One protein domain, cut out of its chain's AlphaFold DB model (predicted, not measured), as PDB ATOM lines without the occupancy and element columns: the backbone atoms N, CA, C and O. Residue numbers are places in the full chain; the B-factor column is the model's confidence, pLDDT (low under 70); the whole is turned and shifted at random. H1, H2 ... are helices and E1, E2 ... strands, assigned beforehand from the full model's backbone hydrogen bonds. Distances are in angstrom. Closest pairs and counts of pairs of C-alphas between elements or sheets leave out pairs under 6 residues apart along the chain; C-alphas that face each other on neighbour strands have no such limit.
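AT A GLANCE: This is residues 8 to 83 of the 127 residues of the protein "Pleckstrin homology domain-containing family H member 3" of Camelus dromedarius (UniProt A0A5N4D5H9). A strongly twisted sheet of four antiparallel strands makes a narrow wall, and a helix lies toward each end of the long axis: the long H2 follows the last strand, E4, with no residue between but turns off in another direction, its residues 71 to 82 sticking out free with Asn 83, and the short H1 sits far off toward the other end. Neither helix covers the sheet. The printed part has 76 residues with two named helices and four named strands, in the order H1 E1 E2 E3 E4 H2; the sheet runs E1 E2 E3 E4, and the class is mixed, helices and strands. The whole is loose and flat, with a radius of gyration of the C-alphas of 15.9 A and spans of 53 by 31 by 15 A.

HOW THE PARTS SIT: Start at the sheet, a meander, each strand the antiparallel neighbour of the one before. E1, residues 23 to 29, is an edge strand and forms a hairpin with E2, residues 40 to 46, their directions at 150 degrees; look for N 25 and O 44 at 2.9 A and N 44 and O 25 at 2.8 A. E2 forms the next hairpin with E3, residues 50 to 54, at 153 degrees, where N 45 and O 52 are 2.8 A apart. E3 and the other edge strand, E4, residues 63 to 66, form a hairpin at 171 degrees, with N 65 and O 51 at 2.8 A. A tight link with no residue between leads from E4 to H2, residues 67 to 82, which is on the sheet but only grazes it, with residues 67 to 70; the closest C-alphas of E3 and H2 are those of Ala 50 and Tyr 67, 5.6 A apart. H1, residues 8 to 14, is not on the sheet, and it is apart from E2, E3, E4 and H2. In H1 and H2 every O i to N i+4 pair is within hydrogen-bond range.

IN THESE COORDINATES: Find C-alpha 23 at (461.874, 549.192, 325.446), where E1 begins and runs 18.1 A; E2 runs 18.9 A, E3 13.3 A and E4 10.4 A. From C-alpha 67 at (448.939, 548.426, 332.895) H2 runs 22.1 A to C-alpha 82 at (446.261, 549.889, 354.758). Go back to C-alpha 8 at (454.931, 551.071, 304.785) for H1, 9.8 A long.

THE WHOLE: The two C-alphas farthest apart are those of Ala 9 and Asn 83, at 53.7 A. The printed part has no cut and no long link; the link from E1 to E2, 10 residues, is short. The mean pLDDT of the printed part is 92.2, and no printed residue is under 70.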
ATOM      1  N   ALA A   8     456.202 551.275 304.098       97.69
ATOM      2  CA  ALA A   8     454.931 551.071 304.785       97.69
ATOM      3  C   ALA A   8     454.652 549.579 305.007       97.69
ATOM      4  O   ALA A   8     454.300 549.181 306.115       97.69
ATOM      5  N   ALA A   9     454.883 548.744 303.989       97.94
ATOM      6  CA  ALA A   9     454.744 547.295 304.106       97.94
ATOM      7  C   ALA A   9     455.728 546.701 305.127       97.94
ATOM      8  O   ALA A   9     455.336 545.874 305.946       97.94
ATOM      9  N   TYR A  10     456.983 547.158 305.127       96.56
ATOM     10  CA  TYR A  10     457.980 546.733 306.109       96.56
ATOM     11  C   TYR A  10     457.555 547.076 307.539       96.56
ATOM     12  O   TYR A  10     457.584 546.212 308.409       96.56
ATOM     13  N   LEU A  11     457.122 548.315 307.787       97.06
ATOM     14  CA  LEU A  11     456.674 548.735 309.114       97.06
ATOM     15  C   LEU A  11     455.411 547.987 309.551       97.06
ATOM     16  O   LEU A  11     455.309 547.609 310.713       97.06
ATOM     17  N   ALA A  12     454.480 547.721 308.632       97.12
ATOM     18  CA  ALA A  12     453.292 546.919 308.914       97.12
ATOM     19  C   ALA A  12     453.642 545.463 309.269       97.12
ATOM     20  O   ALA A  12     452.994 544.870 310.127       97.12
ATOM     21  N   LEU A  13     454.672 544.885 308.644       96.56
ATOM     22  CA  LEU A  13     455.204 543.571 309.017       96.56
ATOM     23  C   LEU A  13     455.909 543.615 310.373       96.56
ATOM     24  O   LEU A  13     455.631 542.786 311.231       96.56
ATOM     25  N   ALA A  14     456.766 544.608 310.604       94.31
ATOM     26  CA  ALA A  14     457.482 544.752 311.867       94.31
ATOM     27  C   ALA A  14     456.526 544.971 313.053       94.31
ATOM     28  O   ALA A  14     456.739 544.407 314.120       94.31
ATOM     29  N   ALA A  15     455.438 545.721 312.856       93.38
ATOM     30  CA  ALA A  15     454.415 545.960 313.873       93.38
ATOM     31  C   ALA A  15     453.612 544.707 314.262       93.38
ATOM     32  O   ALA A  15     452.959 544.714 315.303       93.38
ATOM     33  N   GLN A  16     453.657 543.637 313.458       92.31
ATOM     34  CA  GLN A  16     453.071 542.343 313.821       92.31
ATOM     35  C   GLN A  16     453.960 541.557 314.792       92.31
ATOM     36  O   GLN A  16     453.474 540.635 315.440       92.31
ATOM     37  N   CYS A  17     455.245 541.907 314.919       88.75
ATOM     38  CA  CYS A  17     456.137 541.252 315.864       88.75
ATOM     39  C   CYS A  17     455.788 541.652 317.309       88.75
ATOM     40  O   CYS A  17     455.731 542.851 317.618       88.75
ATOM     41  N   PRO A  18     455.636 540.686 318.231       87.19
ATOM     42  CA  PRO A  18     455.460 540.984 319.644       87.19
ATOM     43  C   PRO A  18     456.583 541.873 320.198       87.19
ATOM     44  O   PRO A  18     457.781 541.635 320.005       87.19
ATOM     45  N   GLY A  19     456.183 542.937 320.895       87.56
ATOM     46  CA  GLY A  19     457.109 543.913 321.470       87.56
ATOM     47  C   GLY A  19     457.686 544.922 320.473       87.56
ATOM     48  O   GLY A  19     458.640 545.617 320.820       87.56
ATOM     49  N   PHE A  20     457.141 545.046 319.257       91.12
ATOM     50  CA  PHE A  20     457.511 546.146 318.364       91.12
ATOM     51  C   PHE A  20     457.291 547.505 319.050       91.12
ATOM     52  O   PHE A  20     456.214 547.791 319.572       91.12
ATOM     53  N   GLY A  21     458.336 548.334 319.069       92.38
ATOM     54  CA  GLY A  21     458.327 549.631 319.749       92.38
ATOM     55  C   GLY A  21     458.447 549.570 321.278       92.38
ATOM     56  O   GLY A  21     458.383 550.619 321.913       92.38
ATOM     57  N   ALA A  22     458.628 548.390 321.878       93.81
ATOM     58  CA  ALA A  22     458.857 548.258 323.315       93.81
ATOM     59  C   ALA A  22     460.326 548.512 323.684       93.81
ATOM     60  O   ALA A  22     461.243 548.064 322.990       93.81
ATOM     61  N   ALA A  23     460.555 549.168 324.822       95.94
ATOM     62  CA  ALA A  23     461.874 549.192 325.446       95.94
ATOM     63  C   ALA A  23     462.168 547.814 326.056       95.94
ATOM     64  O   ALA A  23     461.293 547.230 326.699       95.94
ATOM     65  N   ARG A  24     463.375 547.278 325.843       93.81
ATOM     66  CA  ARG A  24     463.763 545.939 326.311       93.81
ATOM     67  C   ARG A  24     464.869 546.003 327.356       93.81
ATOM     68  O   ARG A  24     465.843 546.730 327.178       93.81
ATOM     69  N   TYR A  25     464.715 545.201 328.404       95.69
ATOM     70  CA  TYR A  25     465.649 545.096 329.519       95.69
ATOM     71  C   TYR A  25     465.922 543.631 329.836       95.69
ATOM     72  O   TYR A  25     464.998 542.822 329.889       95.69
ATOM     73  N   ASP A  26     467.182 543.301 330.089       95.06
ATOM     74  CA  ASP A  26     467.539 542.012 330.667       95.06
ATOM     75  C   ASP A  26     467.258 542.048 332.172       95.06
ATOM     76  O   ASP A  26     467.734 542.940 332.877       95.06
ATOM     77  N   VAL A  27     466.486 541.082 332.662       95.56
ATOM     78  CA  VAL A  27     466.102 540.962 334.074       95.56
ATOM     79  C   VAL A  27     466.409 539.562 334.596       95.56
ATOM     80  O   VAL A  27     466.570 538.615 333.824       95.56
ATOM     81  N   LEU A  28     466.505 539.432 335.918       93.94
ATOM     82  CA  LEU A  28     466.641 538.144 336.591       93.94
ATOM     83  C   LEU A  28     465.347 537.831 337.337       93.94
ATOM     84  O   LEU A  28     464.916 538.606 338.188       93.94
ATOM     85  N   GLU A  29     464.745 536.692 337.024       91.31
ATOM     86  CA  GLU A  29     463.672 536.113 337.817       91.31
ATOM     87  C   GLU A  29     464.284 535.367 339.001       91.31
ATOM     88  O   GLU A  29     465.112 534.465 338.834       91.31
ATOM     89  N   LEU A  30     463.896 535.779 340.206       88.19
ATOM     90  CA  LEU A  30     464.283 535.115 341.440       88.19
ATOM     91  C   LEU A  30     463.276 534.009 341.739       88.19
ATOM     92  O   LEU A  30     462.069 534.214 341.634       88.19
ATOM     93  N   SER A  31     463.784 532.843 342.131       82.25
ATOM     94  CA  SER A  31     462.920 531.744 342.544       82.25
ATOM     95  C   SER A  31     462.130 532.122 343.794       82.25
ATOM     96  O   SER A  31     462.687 532.653 344.755       82.25
ATOM     97  N   THR A  32     460.838 531.805 343.788       81.38
ATOM     98  CA  THR A  32     459.967 531.918 344.962       81.38
ATOM     99  C   THR A  32     460.038 530.684 345.863       81.38
ATOM    100  O   THR A  32     459.370 530.658 346.895       81.38
ATOM    101  N   ASP A  33     460.809 529.653 345.489       81.81
ATOM    102  CA  ASP A  33     460.957 528.454 346.311       81.81
ATOM    103  C   ASP A  33     461.799 528.733 347.569       81.81
ATOM    104  O   ASP A  33     462.896 529.297 347.462       81.81
ATOM    105  N   PRO A  34     461.371 528.255 348.756       70.69
ATOM    106  CA  PRO A  34     462.089 528.463 350.019       70.69
ATOM    107  C   PRO A  34     463.515 527.892 350.033       70.69
ATOM    108  O   PRO A  34     464.340 528.311 350.840       70.69
ATOM    109  N   GLY A  35     463.801 526.917 349.162       78.94
ATOM    110  CA  GLY A  35     465.110 526.267 349.040       78.94
ATOM    111  C   GLY A  35     466.136 527.043 348.211       78.94
ATOM    112  O   GLY A  35     467.287 526.622 348.155       78.94
ATOM    113  N   GLY A  36     465.738 528.157 347.585       73.62
ATOM    114  CA  GLY A  36     466.595 528.945 346.704       73.62
ATOM    115  C   GLY A  36     466.834 528.252 345.360       73.62
ATOM    116  O   GLY A  36     467.560 527.268 345.257       73.62
ATOM    117  N   GLY A  37     466.231 528.782 344.299       81.19
ATOM    118  CA  GLY A  37     466.553 528.398 342.921       81.19
ATOM    119  C   GLY A  37     467.638 529.296 342.327       81.19
ATOM    120  O   GLY A  37     467.838 530.427 342.776       81.19
ATOM    121  N   THR A  38     468.319 528.820 341.285       85.44
ATOM    122  CA  THR A  38     469.214 529.675 340.499       85.44
ATOM    123  C   THR A  38     468.394 530.757 339.785       85.44
ATOM    124  O   THR A  38     467.395 530.425 339.140       85.44
ATOM    125  N   PRO A  39     468.782 532.044 339.877       89.44
ATOM    126  CA  PRO A  39     468.099 533.104 339.148       89.44
ATOM    127  C   PRO A  39     468.081 532.824 337.643       89.44
ATOM    128  O   PRO A  39     469.109 532.464 337.063       89.44
ATOM    129  N   GLN A  40     466.924 532.999 337.006       91.31
ATOM    130  CA  GLN A  40     466.773 532.803 335.563       91.31
ATOM    131  C   GLN A  40     466.854 534.142 334.836       91.31
ATOM    132  O   GLN A  40     466.242 535.120 335.252       91.31
ATOM    133  N   LYS A  41     467.592 534.199 333.724       94.56
ATOM    134  CA  LYS A  41     467.618 535.393 332.873       94.56
ATOM    135  C   LYS A  41     466.365 535.438 332.000       94.56
ATOM    136  O   LYS A  41     466.109 534.491 331.260       94.56
ATOM    137  N   LEU A  42     465.649 536.557 332.040       95.12
ATOM    138  CA  LEU A  42     464.500 536.867 331.189       95.12
ATOM    139  C   LEU A  42     464.695 538.222 330.498       95.12
ATOM    140  O   LEU A  42     465.542 539.025 330.891       95.12
ATOM    141  N   CYS A  43     463.880 538.487 329.482       95.25
ATOM    142  CA  CYS A  43     463.787 539.790 328.836       95.25
ATOM    143  C   CYS A  43     462.437 540.440 329.170       95.25
ATOM    144  O   CYS A  43     461.380 539.882 328.877       95.25
ATOM    145  N   LEU A  44     462.475 541.639 329.750       95.81
ATOM    146  CA  LEU A  44     461.313 542.477 330.025       95.81
ATOM    147  C   LEU A  44     461.108 543.473 328.882       95.81
ATOM    148  O   LEU A  44     461.978 544.297 328.603       95.81
ATOM    149  N   GLY A  45     459.947 543.413 328.235       95.69
ATOM    150  CA  GLY A  45     459.482 544.396 327.260       95.69
ATOM    151  C   GLY A  45     458.491 545.371 327.891       95.69
ATOM    152  O   GLY A  45     457.491 544.939 328.459       95.69
ATOM    153  N   LEU A  46     458.742 546.674 327.762       96.88
ATOM    154  CA  LEU A  46     457.845 547.754 328.180       96.88
ATOM    155  C   LEU A  46     457.274 548.448 326.941       96.88
ATOM    156  O   LEU A  46     457.964 549.230 326.281       96.88
ATOM    157  N   GLY A  47     456.033 548.112 326.594       95.06
ATOM    158  CA  GLY A  47     455.292 548.741 325.504       95.06
ATOM    159  C   GLY A  47     454.379 549.860 326.003       95.06
ATOM    160  O   GLY A  47     454.229 550.079 327.196       95.06
ATOM    161  N   ALA A  48     453.698 550.547 325.087       93.75
ATOM    162  CA  ALA A  48     452.810 551.657 325.452       93.75
ATOM    163  C   ALA A  48     451.553 551.235 326.246       93.75
ATOM    164  O   ALA A  48     450.952 552.061 326.921       93.75
ATOM    165  N   LYS A  49     451.117 549.971 326.132       92.69
ATOM    166  CA  LYS A  49     449.853 549.473 326.719       92.69
ATOM    167  C   LYS A  49     450.025 548.312 327.697       92.69
ATOM    168  O   LYS A  49     449.120 548.027 328.478       92.69
ATOM    169  N   ALA A  50     451.147 547.612 327.605       95.12
ATOM    170  CA  ALA A  50     451.393 546.389 328.342       95.12
ATOM    171  C   ALA A  50     452.893 546.177 328.522       95.12
ATOM    172  O   ALA A  50     453.711 546.646 327.725       95.12
ATOM    173  N   MET A  51     453.213 545.407 329.548       96.19
ATOM    174  CA  MET A  51     454.527 544.839 329.793       96.19
ATOM    175  C   MET A  51     454.512 543.343 329.471       96.19
ATOM    176  O   MET A  51     453.466 542.694 329.527       96.19
ATOM    177  N   SER A  52     455.660 542.788 329.090       95.62
ATOM    178  CA  SER A  52     455.787 541.374 328.726       95.62
ATOM    179  C   SER A  52     457.109 540.774 329.181       95.62
ATOM    180  O   SER A  52     458.126 541.462 329.149       95.62
ATOM    181  N   LEU A  53     457.116 539.486 329.511       95.75
ATOM    182  CA  LEU A  53     458.317 538.709 329.818       95.75
ATOM    183  C   LEU A  53     458.519 537.632 328.753       95.75
ATOM    184  O   LEU A  53     457.581 536.899 328.447       95.75
ATOM    185  N   SER A  54     459.728 537.519 328.205       94.81
ATOM    186  CA  SER A  54     460.126 536.458 327.271       94.81
ATOM    187  C   SER A  54     461.436 535.805 327.707       94.81
ATOM    188  O   SER A  54     462.197 536.384 328.493       94.81
ATOM    189  N   ARG A  55     461.735 534.602 327.201       94.62
ATOM    190  CA  ARG A  55     463.083 534.046 327.361       94.62
ATOM    191  C   ARG A  55     464.060 534.785 326.439       94.62
ATOM    192  O   ARG A  55     463.655 535.303 325.393       94.62
ATOM    193  N   PRO A  56     465.358 534.829 326.782       90.19
ATOM    194  CA  PRO A  56     466.369 535.399 325.903       90.19
ATOM    195  C   PRO A  56     466.379 534.704 324.537       90.19
ATOM    196  O   PRO A  56     466.501 533.485 324.456       90.19
ATOM    197  N   GLY A  57     466.267 535.487 323.464       86.06
ATOM    198  CA  GLY A  57     466.255 534.979 322.088       86.06
ATOM    199  C   GLY A  57     464.895 534.484 321.582       86.06
ATOM    200  O   GLY A  57     464.784 534.187 320.396       86.06
ATOM    201  N   GLU A  58     463.862 534.440 322.427       89.38
ATOM    202  CA  GLU A  58     462.500 534.108 322.000       89.38
ATOM    203  C   GLU A  58     461.733 535.357 321.553       89.38
ATOM    204  O   GLU A  58     461.787 536.412 322.191       89.38
ATOM    205  N   THR A  59     461.008 535.226 320.439       82.06
ATOM    206  CA  THR A  59     460.170 536.301 319.883       82.06
ATOM    207  C   THR A  59     458.833 536.415 320.612       82.06
ATOM    208  O   THR A  59     458.319 537.521 320.775       82.06
ATOM    209  N   GLU A  60     458.284 535.285 321.064       90.56
ATOM    210  CA  GLU A  60     456.989 535.235 321.737       90.56
ATOM    211  C   GLU A  60     457.143 535.454 323.250       90.56
ATOM    212  O   GLU A  60     458.017 534.856 323.884       90.56
ATOM    213  N   PRO A  61     456.313 536.313 323.859       93.44
ATOM    214  CA  PRO A  61     456.312 536.492 325.299       93.44
ATOM    215  C   PRO A  61     455.679 535.288 326.009       93.44
ATOM    216  O   PRO A  61     454.635 534.784 325.602       93.44
ATOM    217  N   ILE A  62     456.277 534.881 327.128       95.00
ATOM    218  CA  ILE A  62     455.735 533.881 328.059       95.00
ATOM    219  C   ILE A  62     454.510 534.464 328.773       95.00
ATOM    220  O   ILE A  62     453.493 533.796 328.950       95.00
ATOM    221  N   HIS A  63     454.605 535.738 329.164       94.31
ATOM    222  CA  HIS A  63     453.542 536.470 329.843       94.31
ATOM    223  C   HIS A  63     453.433 537.890 329.299       94.31
ATOM    224  O   HIS A  63     454.443 538.532 329.006       94.31
ATOM    225  N   SER A  64     452.208 538.405 329.214       95.19
ATOM    226  CA  SER A  64     451.937 539.813 328.936       95.19
ATOM    227  C   SER A  64     450.839 540.322 329.862       95.19
ATOM    228  O   SER A  64     449.822 539.656 330.045       95.19
ATOM    229  N   VAL A  65     451.066 541.488 330.463       96.12
ATOM    230  CA  VAL A  65     450.185 542.099 331.461       96.12
ATOM    231  C   VAL A  65     449.928 543.549 331.063       96.12
ATOM    232  O   VAL A  65     450.864 544.301 330.786       96.12
ATOM    233  N   SER A  66     448.656 543.948 331.013       96.62
ATOM    234  CA  SER A  66     448.269 545.336 330.744       96.62
ATOM    235  C   SER A  66     448.497 546.217 331.972       96.62
ATOM    236  O   SER A  66     448.395 545.753 333.107       96.62
ATOM    237  N   TYR A  67     448.750 547.510 331.764       96.69
ATOM    238  CA  TYR A  67     448.939 548.426 332.895       96.69
ATOM    239  C   TYR A  67     447.683 548.581 333.766       96.69
ATOM    240  O   TYR A  67     447.817 548.725 334.974       96.69
ATOM    241  N   GLY A  68     446.480 548.439 333.195       97.31
ATOM    242  CA  GLY A  68     445.241 548.414 333.985       97.31
ATOM    243  C   GLY A  68     445.202 547.255 334.988       97.31
ATOM    244  O   GLY A  68     444.833 547.449 336.139       97.31
ATOM    245  N   HIS A  69     445.679 546.067 334.599       97.25
ATOM    246  CA  HIS A  69     445.750 544.929 335.521       97.25
ATOM    247  C   HIS A  69     446.815 545.127 336.614       97.25
ATOM    248  O   HIS A  69     446.634 544.709 337.755       97.25
ATOM    249  N   VAL A  70     447.923 545.805 336.291       95.62
ATOM    250  CA  VAL A  70     448.934 546.188 337.291       95.62
ATOM    251  C   VAL A  70     448.348 547.166 338.314       95.62
ATOM    252  O   VAL A  70     448.598 547.017 339.509       95.62
ATOM    253  N   GLU A  71     447.543 548.136 337.875       96.88
ATOM    254  CA  GLU A  71     446.853 549.072 338.769       96.88
ATOM    255  C   GLU A  71     445.869 548.359 339.704       96.88
ATOM    256  O   GLU A  71     445.860 548.653 340.898       96.88
ATOM    257  N   GLU A  72     445.090 547.398 339.201       96.94
ATOM    258  CA  GLU A  72     444.180 546.574 340.010       96.94
ATOM    259  C   GLU A  72     444.932 545.826 341.121       96.94
ATOM    260  O   GLU A  72     444.548 545.885 342.293       96.94
ATOM    261  N   ILE A  73     446.048 545.174 340.775       95.88
ATOM    262  CA  ILE A  73     446.904 544.481 341.748       95.88
ATOM    263  C   ILE A  73     447.466 545.477 342.763       95.88
ATOM    264  O   ILE A  73     447.447 545.212 343.965       95.88
ATOM    265  N   MET A  74     447.946 546.637 342.311       96.69
ATOM    266  CA  MET A  74     448.515 547.643 343.203       96.69
ATOM    267  C   MET A  74     447.469 548.198 344.176       96.69
ATOM    268  O   MET A  74     447.770 548.378 345.355       96.69
ATOM    269  N   GLN A  75     446.231 548.413 343.733       96.31
ATOM    270  CA  GLN A  75     445.129 548.814 344.611       96.31
ATOM    271  C   GLN A  75     444.814 547.740 345.654       96.31
ATOM    272  O   GLN A  75     444.645 548.070 346.828       96.31
ATOM    273  N   LEU A  76     444.789 546.465 345.257       96.31
ATOM    274  CA  LEU A  76     444.578 545.351 346.178       96.31
ATOM    275  C   LEU A  76     445.685 545.274 347.239       96.31
ATOM    276  O   LEU A  76     445.390 545.177 348.432       96.31
ATOM    277  N   VAL A  77     446.950 545.361 346.821       95.88
ATOM    278  CA  VAL A  77     448.104 545.377 347.733       95.88
ATOM    279  C   VAL A  77     448.007 546.569 348.682       95.88
ATOM    280  O   VAL A  77     448.142 546.396 349.890       95.88
ATOM    281  N   ASN A  78     447.695 547.760 348.174       94.81
ATOM    282  CA  ASN A  78     447.531 548.952 349.002       94.81
ATOM    283  C   ASN A  78     446.396 548.794 350.023       94.81
ATOM    284  O   ASN A  78     446.563 549.182 351.176       94.81
ATOM    285  N   ALA A  79     445.265 548.196 349.639       94.56
ATOM    286  CA  ALA A  79     444.149 547.940 350.550       94.56
ATOM    287  C   ALA A  79     444.526 546.949 351.665       94.56
ATOM    288  O   ALA A  79     444.154 547.161 352.820       94.56
ATOM    289  N   TYR A  80     445.294 545.907 351.331       92.88
ATOM    290  CA  TYR A  80     445.827 544.944 352.298       92.88
ATOM    291  C   TYR A  80     446.827 545.592 353.262       92.88
ATOM    292  O   TYR A  80     446.770 545.362 354.465       92.88
ATOM    293  N   LEU A  81     447.724 546.439 352.751       92.75
ATOM    294  CA  LEU A  81     448.707 547.146 353.574       92.75
ATOM    295  C   LEU A  81     448.071 548.231 354.455       92.75
ATOM    296  O   LEU A  81     448.547 548.462 355.563       92.75
ATOM    297  N   ALA A  82     447.004 548.889 353.988       89.75
ATOM    298  CA  ALA A  82     446.261 549.889 354.758       89.75
ATOM    299  C   ALA A  82     445.411 549.267 355.879       89.75
ATOM    300  O   ALA A  82     445.125 549.936 356.869       89.75
ATOM    301  N   ASN A  83     445.031 547.996 355.731       79.25
ATOM    302  CA  ASN A  83     444.307 547.222 356.733       79.25
ATOM    303  C   ASN A  83     445.019 545.880 356.956       79.25
ATOM    304  O   ASN A  83     444.512 544.846 356.505       79.25
TER     305      ASN A  83